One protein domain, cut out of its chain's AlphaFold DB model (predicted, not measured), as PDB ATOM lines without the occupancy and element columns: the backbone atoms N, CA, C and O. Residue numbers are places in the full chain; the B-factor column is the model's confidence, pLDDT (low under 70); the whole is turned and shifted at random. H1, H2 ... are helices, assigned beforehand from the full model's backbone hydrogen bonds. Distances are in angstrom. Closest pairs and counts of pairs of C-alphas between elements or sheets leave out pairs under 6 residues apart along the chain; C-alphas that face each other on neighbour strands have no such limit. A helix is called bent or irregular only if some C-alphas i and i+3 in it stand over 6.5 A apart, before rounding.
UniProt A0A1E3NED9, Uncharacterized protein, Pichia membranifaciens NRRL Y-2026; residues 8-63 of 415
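What this domain is: This is residues 8 to 63 of the 415 residues of an uncharacterized protein of Pichia membranifaciens NRRL Y-2026 (UniProt A0A1E3NED9). Three short helices surround a core of winding links, with H1 at one end and H2 and H3 towards the other. The long links, residues 20 to 34 and 43 to 54, fill much of the space between them, and a short antiparallel pairing joins residues 32 to 33 to residues 61 to 62 after H3. The printed part has 56 residues with three named helices, in the order H1, H2, H3, and no named strand; the class is all helix, though under half of the residues, 26, are in named elements. The whole is compact and rounded, with a radius of gyration of the C-alphas of 9.8 A and spans of 27 by 21 by 20 A.

Where its parts are: H1, the longest helix, is residues 8 to 19 and runs 16.5 A from C-alpha 8 at (40.838, -37.493, 60.768) to C-alpha 19 at (41.923, -48.031, 48.137). H2 is residues 35 to 42, 10.3 A long. H3 is residues 55 to 60, 10.2 A long, ending at C-alpha 60 at (47.129, -36.323, 38.303). H3 is irregular: C-alphas 56 and 59 are 7.0 A apart.

How they stand to each other: H1 and H2 are close but not clearly touching; their closest C-alphas, those of Ile 17 and Lys 35, are 7.2 A apart. They run opposite ways at a steep tilt of 68 degrees, only just short of about perpendicular. H2 and H3 form a helical hairpin and only just touch, with 3 pairs of C-alphas within 8 A; the closest, those of Phe 38 and Tyr 60, are 6.3 A apart. They run opposite ways at a steep tilt of 42 degrees. H1 and H3 are apart. Every O i to N i+4 pair is within hydrogen-bond range in H1 and H2; in H3 0 of 2 are, beside 2 of 3 O i to N i+3 pairs.

The domain as a whole: The two C-alphas farthest apart, those of Glu 8 and Asn 40, are 26.9 A apart. The printed part has no cut. Both links are long, 15 residues from H1 to H2 and 12 from H2 to H3. The mean pLDDT of the printed part is 86.4, and residue 63 alone is under 70.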
ATOM      1  N   GLU A   8      41.934 -36.637  61.240       87.00
ATOM      2  CA  GLU A   8      40.838 -37.493  60.768       87.00
ATOM      3  C   GLU A   8      40.645 -37.399  59.245       87.00
ATOM      4  O   GLU A   8      40.492 -38.414  58.564       87.00
ATOM      5  N   GLU A   9      40.710 -36.186  58.693       88.62
ATOM      6  CA  GLU A   9      40.588 -35.936  57.254       88.62
ATOM      7  C   GLU A   9      41.825 -36.429  56.492       88.62
ATOM      8  O   GLU A   9      41.700 -37.003  55.405       88.62
ATOM      9  N   TYR A  10      43.008 -36.261  57.091       88.88
ATOM     10  CA  TYR A  10      44.280 -36.748  56.566       88.88
ATOM     11  C   TYR A  10      44.252 -38.269  56.409       88.88
ATOM     12  O   TYR A  10      44.523 -38.780  55.322       88.88
ATOM     13  N   VAL A  11      43.871 -38.991  57.471       88.62
ATOM     14  CA  VAL A  11      43.771 -40.458  57.457       88.62
ATOM     15  C   VAL A  11      42.745 -40.904  56.418       88.62
ATOM     16  O   VAL A  11      43.039 -41.759  55.591       88.62
ATOM     17  N   ALA A  12      41.580 -40.257  56.373       88.19
ATOM     18  CA  ALA A  12      40.537 -40.611  55.419       88.19
ATOM     19  C   ALA A  12      40.949 -40.398  53.948       88.19
ATOM     20  O   ALA A  12      40.566 -41.193  53.087       88.19
ATOM     21  N   ASN A  13      41.712 -39.343  53.640       89.31
ATOM     22  CA  ASN A  13      42.260 -39.125  52.299       89.31
ATOM     23  C   ASN A  13      43.417 -40.086  51.990       89.31
ATOM     24  O   ASN A  13      43.524 -40.549  50.855       89.31
ATOM     25  N   TYR A  14      44.243 -40.434  52.979       89.81
ATOM     26  CA  TYR A  14      45.287 -41.445  52.826       89.81
ATOM     27  C   TYR A  14      44.693 -42.822  52.504       89.81
ATOM     28  O   TYR A  14      45.122 -43.465  51.546       89.81
ATOM     29  N   ASP A  15      43.628 -43.222  53.196       88.50
ATOM     30  CA  ASP A  15      42.890 -44.452  52.900       88.50
ATOM     31  C   ASP A  15      42.286 -44.421  51.490       88.50
ATOM     32  O   ASP A  15      42.384 -45.400  50.748       88.50
ATOM     33  N   SER A  16      41.743 -43.277  51.050       88.50
ATOM     34  CA  SER A  16      41.295 -43.102  49.660       88.50
ATOM     35  C   SER A  16      42.436 -43.317  48.652       88.50
ATOM     36  O   SER A  16      42.239 -43.980  47.626       88.50
ATOM     37  N   ILE A  17      43.648 -42.832  48.958       87.94
ATOM     38  CA  ILE A  17      44.853 -43.103  48.162       87.94
ATOM     39  C   ILE A  17      45.251 -44.573  48.238       87.94
ATOM     40  O   ILE A  17      45.764 -45.073  47.256       87.94
ATOM     41  N   LEU A  18      45.025 -45.326  49.309       86.81
ATOM     42  CA  LEU A  18      45.352 -46.759  49.329       86.81
ATOM     43  C   LEU A  18      44.320 -47.597  48.568       86.81
ATOM     44  O   LEU A  18      44.683 -48.442  47.751       86.81
ATOM     45  N   GLU A  19      43.041 -47.274  48.710       87.44
ATOM     46  CA  GLU A  19      41.923 -48.031  48.137       87.44
ATOM     47  C   GLU A  19      41.550 -47.608  46.708       87.44
ATOM     48  O   GLU A  19      40.663 -48.195  46.094       87.44
ATOM     49  N   ASN A  20      42.240 -46.609  46.142       84.44
ATOM     50  CA  ASN A  20      41.957 -46.070  44.803       84.44
ATOM     51  C   ASN A  20      40.549 -45.462  44.701       84.44
ATOM     52  O   ASN A  20      39.877 -45.571  43.671       84.44
ATOM     53  N   LYS A  21      40.115 -44.834  45.795       87.88
ATOM     54  CA  LYS A  21      38.831 -44.153  45.922       87.88
ATOM     55  C   LYS A  21      39.008 -42.640  45.752       87.88
ATOM     56  O   LYS A  21      40.115 -42.125  45.921       87.88
ATOM     57  N   PRO A  22      37.930 -41.910  45.426       88.94
ATOM     58  CA  PRO A  22      37.964 -40.457  45.397       88.94
ATOM     59  C   PRO A  22      38.345 -39.862  46.755       88.94
ATOM     60  O   PRO A  22      38.035 -40.428  47.810       88.94
ATOM     61  N   PHE A  23      38.992 -38.700  46.738       89.31
ATOM     62  CA  PHE A  23      39.321 -37.975  47.963       89.31
ATOM     63  C   PHE A  23      38.036 -37.511  48.653       89.31
ATOM     64  O   PHE A  23      37.074 -37.103  47.999       89.31
ATOM     65  N   LYS A  24      38.004 -37.568  49.984       86.94
ATOM     66  CA  LYS A  24      36.823 -37.215  50.784       86.94
ATOM     67  C   LYS A  24      36.845 -35.759  51.249       86.94
ATOM     68  O   LYS A  24      35.777 -35.161  51.402       86.94
ATOM     69  N   TYR A  25      38.038 -35.193  51.420       87.75
ATOM     70  CA  TYR A  25      38.264 -33.866  52.000       87.75
ATOM     71  C   TYR A  25      39.266 -33.040  51.183       87.75
ATOM     72  O   TYR A  25      39.961 -33.568  50.310       87.75
ATOM     73  N   GLY A  26      39.346 -31.741  51.477       85.19
ATOM     74  CA  GLY A  26      40.209 -30.785  50.779       85.19
ATOM     75  C   GLY A  26      39.674 -30.328  49.417       85.19
ATOM     76  O   GLY A  26      38.578 -30.690  48.984       85.19
ATOM     77  N   ASN A  27      40.470 -29.520  48.718       86.69
ATOM     78  CA  ASN A  27      40.107 -28.944  47.416       86.69
ATOM     79  C   ASN A  27      40.020 -29.962  46.259       86.69
ATOM     80  O   ASN A  27      39.492 -29.628  45.202       86.69
ATOM     81  N   MET A  28      40.501 -31.193  46.459       86.94
ATOM     82  CA  MET A  28      40.416 -32.294  45.487       86.94
ATOM     83  C   MET A  28      39.327 -33.318  45.823       86.94
ATOM     84  O   MET A  28      39.293 -34.402  45.243       86.94
ATOM     85  N   LYS A  29      38.417 -32.982  46.746       87.38
ATOM     86  CA  LYS A  29      37.274 -33.825  47.107       87.38
ATOM     87  C   LYS A  29      36.498 -34.294  45.869       87.38
ATOM     88  O   LYS A  29      36.172 -33.501  44.990       87.38
ATOM     89  N   GLY A  30      36.172 -35.583  45.832       84.31
ATOM     90  CA  GLY A  30      35.434 -36.229  44.747       84.31
ATOM     91  C   GLY A  30      36.293 -36.627  43.546       84.31
ATOM     92  O   GLY A  30      35.807 -37.359  42.689       84.31
ATOM     93  N   LYS A  31      37.568 -36.228  43.498       87.00
ATOM     94  CA  LYS A  31      38.482 -36.602  42.415       87.00
ATOM     95  C   LYS A  31      39.329 -37.810  42.793       87.00
ATOM     96  O   LYS A  31      39.689 -37.992  43.959       87.00
ATOM     97  N   LYS A  32      39.643 -38.641  41.801       88.06
ATOM     98  CA  LYS A  32      40.446 -39.858  41.970       88.06
ATOM     99  C   LYS A  32      41.882 -39.598  41.529       88.06
ATOM    100  O   LYS A  32      42.092 -38.986  40.492       88.06
ATOM    101  N   LEU A  33      42.854 -40.054  42.314       90.56
ATOM    102  CA  LEU A  33      44.277 -39.901  42.011       90.56
ATOM    103  C   LEU A  33      44.777 -41.047  41.120       90.56
ATOM    104  O   LEU A  33      44.645 -42.214  41.495       90.56
ATOM    105  N   ASP A  34      45.459 -40.726  40.021       88.50
ATOM    106  CA  ASP A  34      46.316 -41.684  39.318       88.50
ATOM    107  C   ASP A  34      47.607 -41.902  40.122       88.50
ATOM    108  O   ASP A  34      48.630 -41.229  39.947       88.50
ATOM    109  N   LYS A  35      47.536 -42.857  41.052       86.44
ATOM    110  CA  LYS A  35      48.629 -43.169  41.982       86.44
ATOM    111  C   LYS A  35      49.913 -43.550  41.259       86.44
ATOM    112  O   LYS A  35      50.993 -43.173  41.696       86.44
ATOM    113  N   SER A  36      49.790 -44.311  40.171       83.62
ATOM    114  CA  SER A  36      50.932 -44.880  39.456       83.62
ATOM    115  C   SER A  36      51.790 -43.777  38.840       83.62
ATOM    116  O   SER A  36      53.002 -43.718  39.042       83.62
ATOM    117  N   LYS A  37      51.129 -42.837  38.167       86.81
ATOM    118  CA  LYS A  37      51.762 -41.696  37.522       86.81
ATOM    119  C   LYS A  37      52.293 -40.694  38.539       86.81
ATOM    120  O   LYS A  37      53.396 -40.183  38.378       86.81
ATOM    121  N   PHE A  38      51.540 -40.444  39.608       89.44
ATOM    122  CA  PHE A  38      51.965 -39.518  40.651       89.44
ATOM    123  C   PHE A  38      53.179 -40.036  41.443       89.44
ATOM    124  O   PHE A  38      54.120 -39.279  41.682       89.44
ATOM    125  N   PHE A  39      53.196 -41.322  41.810       85.75
ATOM    126  CA  PHE A  39      54.306 -41.930  42.552       85.75
ATOM    127  C   PHE A  39      55.604 -41.954  41.743       85.75
ATOM    128  O   PHE A  39      56.669 -41.664  42.286       85.75
ATOM    129  N   ASN A  40      55.516 -42.225  40.438       86.44
ATOM    130  CA  ASN A  40      56.675 -42.176  39.548       86.44
ATOM    131  C   ASN A  40      57.285 -40.768  39.454       86.44
ATOM    132  O   ASN A  40      58.505 -40.647  39.363       86.44
ATOM    133  N   ASP A  41      56.458 -39.720  39.509       86.19
ATOM    134  CA  ASP A  41      56.913 -38.335  39.356       86.19
ATOM    135  C   ASP A  41      57.401 -37.696  40.673       86.19
ATOM    136  O   ASP A  41      58.328 -36.885  40.643       86.19
ATOM    137  N   TYR A  42      56.785 -38.017  41.821       84.06
ATOM    138  CA  TYR A  42      57.045 -37.320  43.098       84.06
ATOM    139  C   TYR A  42      57.392 -38.218  44.291       84.06
ATOM    140  O   TYR A  42      57.780 -37.689  45.329       84.06
ATOM    141  N   SER A  43      57.279 -39.544  44.162       81.06
ATOM    142  CA  SER A  43      57.657 -40.559  45.169       81.06
ATOM    143  C   SER A  43      56.966 -40.497  46.544       81.06
ATOM    144  O   SER A  43      57.116 -41.434  47.323       81.06
ATOM    145  N   ASP A  44      56.191 -39.454  46.851       84.50
ATOM    146  CA  ASP A  44      55.465 -39.280  48.113       84.50
ATOM    147  C   ASP A  44      54.148 -38.513  47.900       84.50
ATOM    148  O   ASP A  44      54.089 -37.570  47.110       84.50
ATOM    149  N   TYR A  45      53.108 -38.908  48.637       86.00
ATOM    150  CA  TYR A  45      51.746 -38.377  48.611       86.00
ATOM    151  C   TYR A  45      51.487 -37.252  49.621       86.00
ATOM    152  O   TYR A  45      50.411 -36.656  49.573       86.00
ATOM    153  N   GLU A  46      52.443 -36.911  50.489       85.62
ATOM    154  CA  GLU A  46      52.288 -35.904  51.554       85.62
ATOM    155  C   GLU A  46      51.694 -34.575  51.063       85.62
ATOM    156  O   GLU A  46      50.858 -33.947  51.713       85.62
ATOM    157  N   ILE A  47      52.083 -34.128  49.866       84.50
ATOM    158  CA  ILE A  47      51.600 -32.856  49.319       84.50
ATOM    159  C   ILE A  47      50.134 -32.897  48.860       84.50
ATOM    160  O   ILE A  47      49.513 -31.844  48.715       84.50
ATOM    161  N   LEU A  48      49.594 -34.097  48.636       84.50
ATOM    162  CA  LEU A  48      48.192 -34.329  48.294       84.50
ATOM    163  C   LEU A  48      47.301 -34.419  49.538       84.50
ATOM    164  O   LEU A  48      46.099 -34.206  49.437       84.50
ATOM    165  N   LEU A  49      47.883 -34.691  50.707       85.50
ATOM    166  CA  LEU A  49      47.179 -34.836  51.987       85.50
ATOM    167  C   LEU A  49      47.065 -33.512  52.761       85.50
ATOM    168  O   LEU A  49      46.795 -33.483  53.959       85.50
ATOM    169  N   ARG A  50      47.280 -32.390  52.072       84.62
ATOM    170  CA  ARG A  50      47.115 -31.036  52.611       84.62
ATOM    171  C   ARG A  50      45.716 -30.518  52.307       84.62
ATOM    172  O   ARG A  50      45.093 -30.950  51.341       84.62
ATOM    173  N   ASN A  51      45.250 -29.534  53.081       81.00
ATOM    174  CA  ASN A  51      43.928 -28.923  52.860       81.00
ATOM    175  C   ASN A  51      43.769 -28.363  51.442       81.00
ATOM    176  O   ASN A  51      42.703 -28.466  50.833       81.00
ATOM    177  N   GLU A  52      44.852 -27.797  50.914       85.19
ATOM    178  CA  GLU A  52      44.913 -27.255  49.565       85.19
ATOM    179  C   GLU A  52      46.055 -27.909  48.796       85.19
ATOM    180  O   GLU A  52      47.230 -27.572  48.974       85.19
ATOM    181  N   VAL A  53      45.700 -28.825  47.902       85.31
ATOM    182  CA  VAL A  53      46.623 -29.379  46.919       85.31
ATOM    183  C   VAL A  53      46.997 -28.273  45.923       85.31
ATOM    184  O   VAL A  53      46.104 -27.639  45.353       85.31
ATOM    185  N   PRO A  54      48.293 -28.012  45.682       86.44
ATOM    186  CA  PRO A  54      48.710 -27.015  44.702       86.44
ATOM    187  C   PRO A  54      48.232 -27.341  43.268       86.44
ATOM    188  O   PRO A  54      48.337 -28.499  42.852       86.44
ATOM    189  N   PRO A  55      47.839 -26.340  42.448       85.75
ATOM    190  CA  PRO A  55      47.295 -26.559  41.097       85.75
ATOM    191  C   PRO A  55      48.193 -27.368  40.154       85.75
ATOM    192  O   PRO A  55      47.708 -28.088  39.284       85.75
ATOM    193  N   LYS A  56      49.516 -27.310  40.352       87.25
ATOM    194  CA  LYS A  56      50.495 -28.090  39.577       87.25
ATOM    195  C   LYS A  56      50.288 -29.611  39.665       87.25
ATOM    196  O   LYS A  56      50.774 -30.333  38.794       87.25
ATOM    197  N   TYR A  57      49.570 -30.090  40.682       88.31
ATOM    198  CA  TYR A  57      49.258 -31.505  40.873       88.31
ATOM    199  C   TYR A  57      47.863 -31.904  40.378       88.31
ATOM    200  O   TYR A  57      47.542 -33.085  40.373       88.31
ATOM    201  N   PHE A  58      47.031 -30.967  39.915       88.75
ATOM    202  CA  PHE A  58      45.664 -31.290  39.485       88.75
ATOM    203  C   PHE A  58      45.627 -32.217  38.268       88.75
ATOM    204  O   PHE A  58      44.711 -33.014  38.139       88.75
ATOM    205  N   LYS A  59      46.666 -32.185  37.426       88.12
ATOM    206  CA  LYS A  59      46.820 -33.062  36.252       88.12
ATOM    207  C   LYS A  59      46.927 -34.563  36.569       88.12
ATOM    208  O   LYS A  59      46.957 -35.364  35.640       88.12
ATOM    209  N   TYR A  60      47.081 -34.929  37.843       88.88
ATOM    210  CA  TYR A  60      47.129 -36.323  38.303       88.88
ATOM    211  C   TYR A  60      45.782 -36.816  38.829       88.88
ATOM    212  O   TYR A  60      45.700 -37.939  39.319       88.88
ATOM    213  N   PHE A  61      44.749 -35.977  38.776       89.25
ATOM    214  CA  PHE A  61      43.424 -36.317  39.253       89.25
ATOM    215  C   PHE A  61      42.442 -36.407  38.093       89.25
ATOM    216  O   PHE A  61      42.367 -35.492  37.274       89.25
ATOM    217  N   ASP A  62      41.666 -37.484  38.082       83.25
ATOM    218  CA  ASP A  62      40.589 -37.688  37.127       83.25
ATOM    219  C   ASP A  62      39.294 -37.076  37.673       83.25
ATOM    220  O   ASP A  62      38.889 -37.325  38.820       83.25
ATOM    221  N   ASP A  63      38.634 -36.277  36.837       64.81
ATOM    222  CA  ASP A  63      37.316 -35.718  37.113       64.81
ATOM    223  C   ASP A  63      36.261 -36.802  36.872       64.81
ATOM    224  O   ASP A  63      35.705 -36.925  35.782       64.81
TER     225      ASP A  63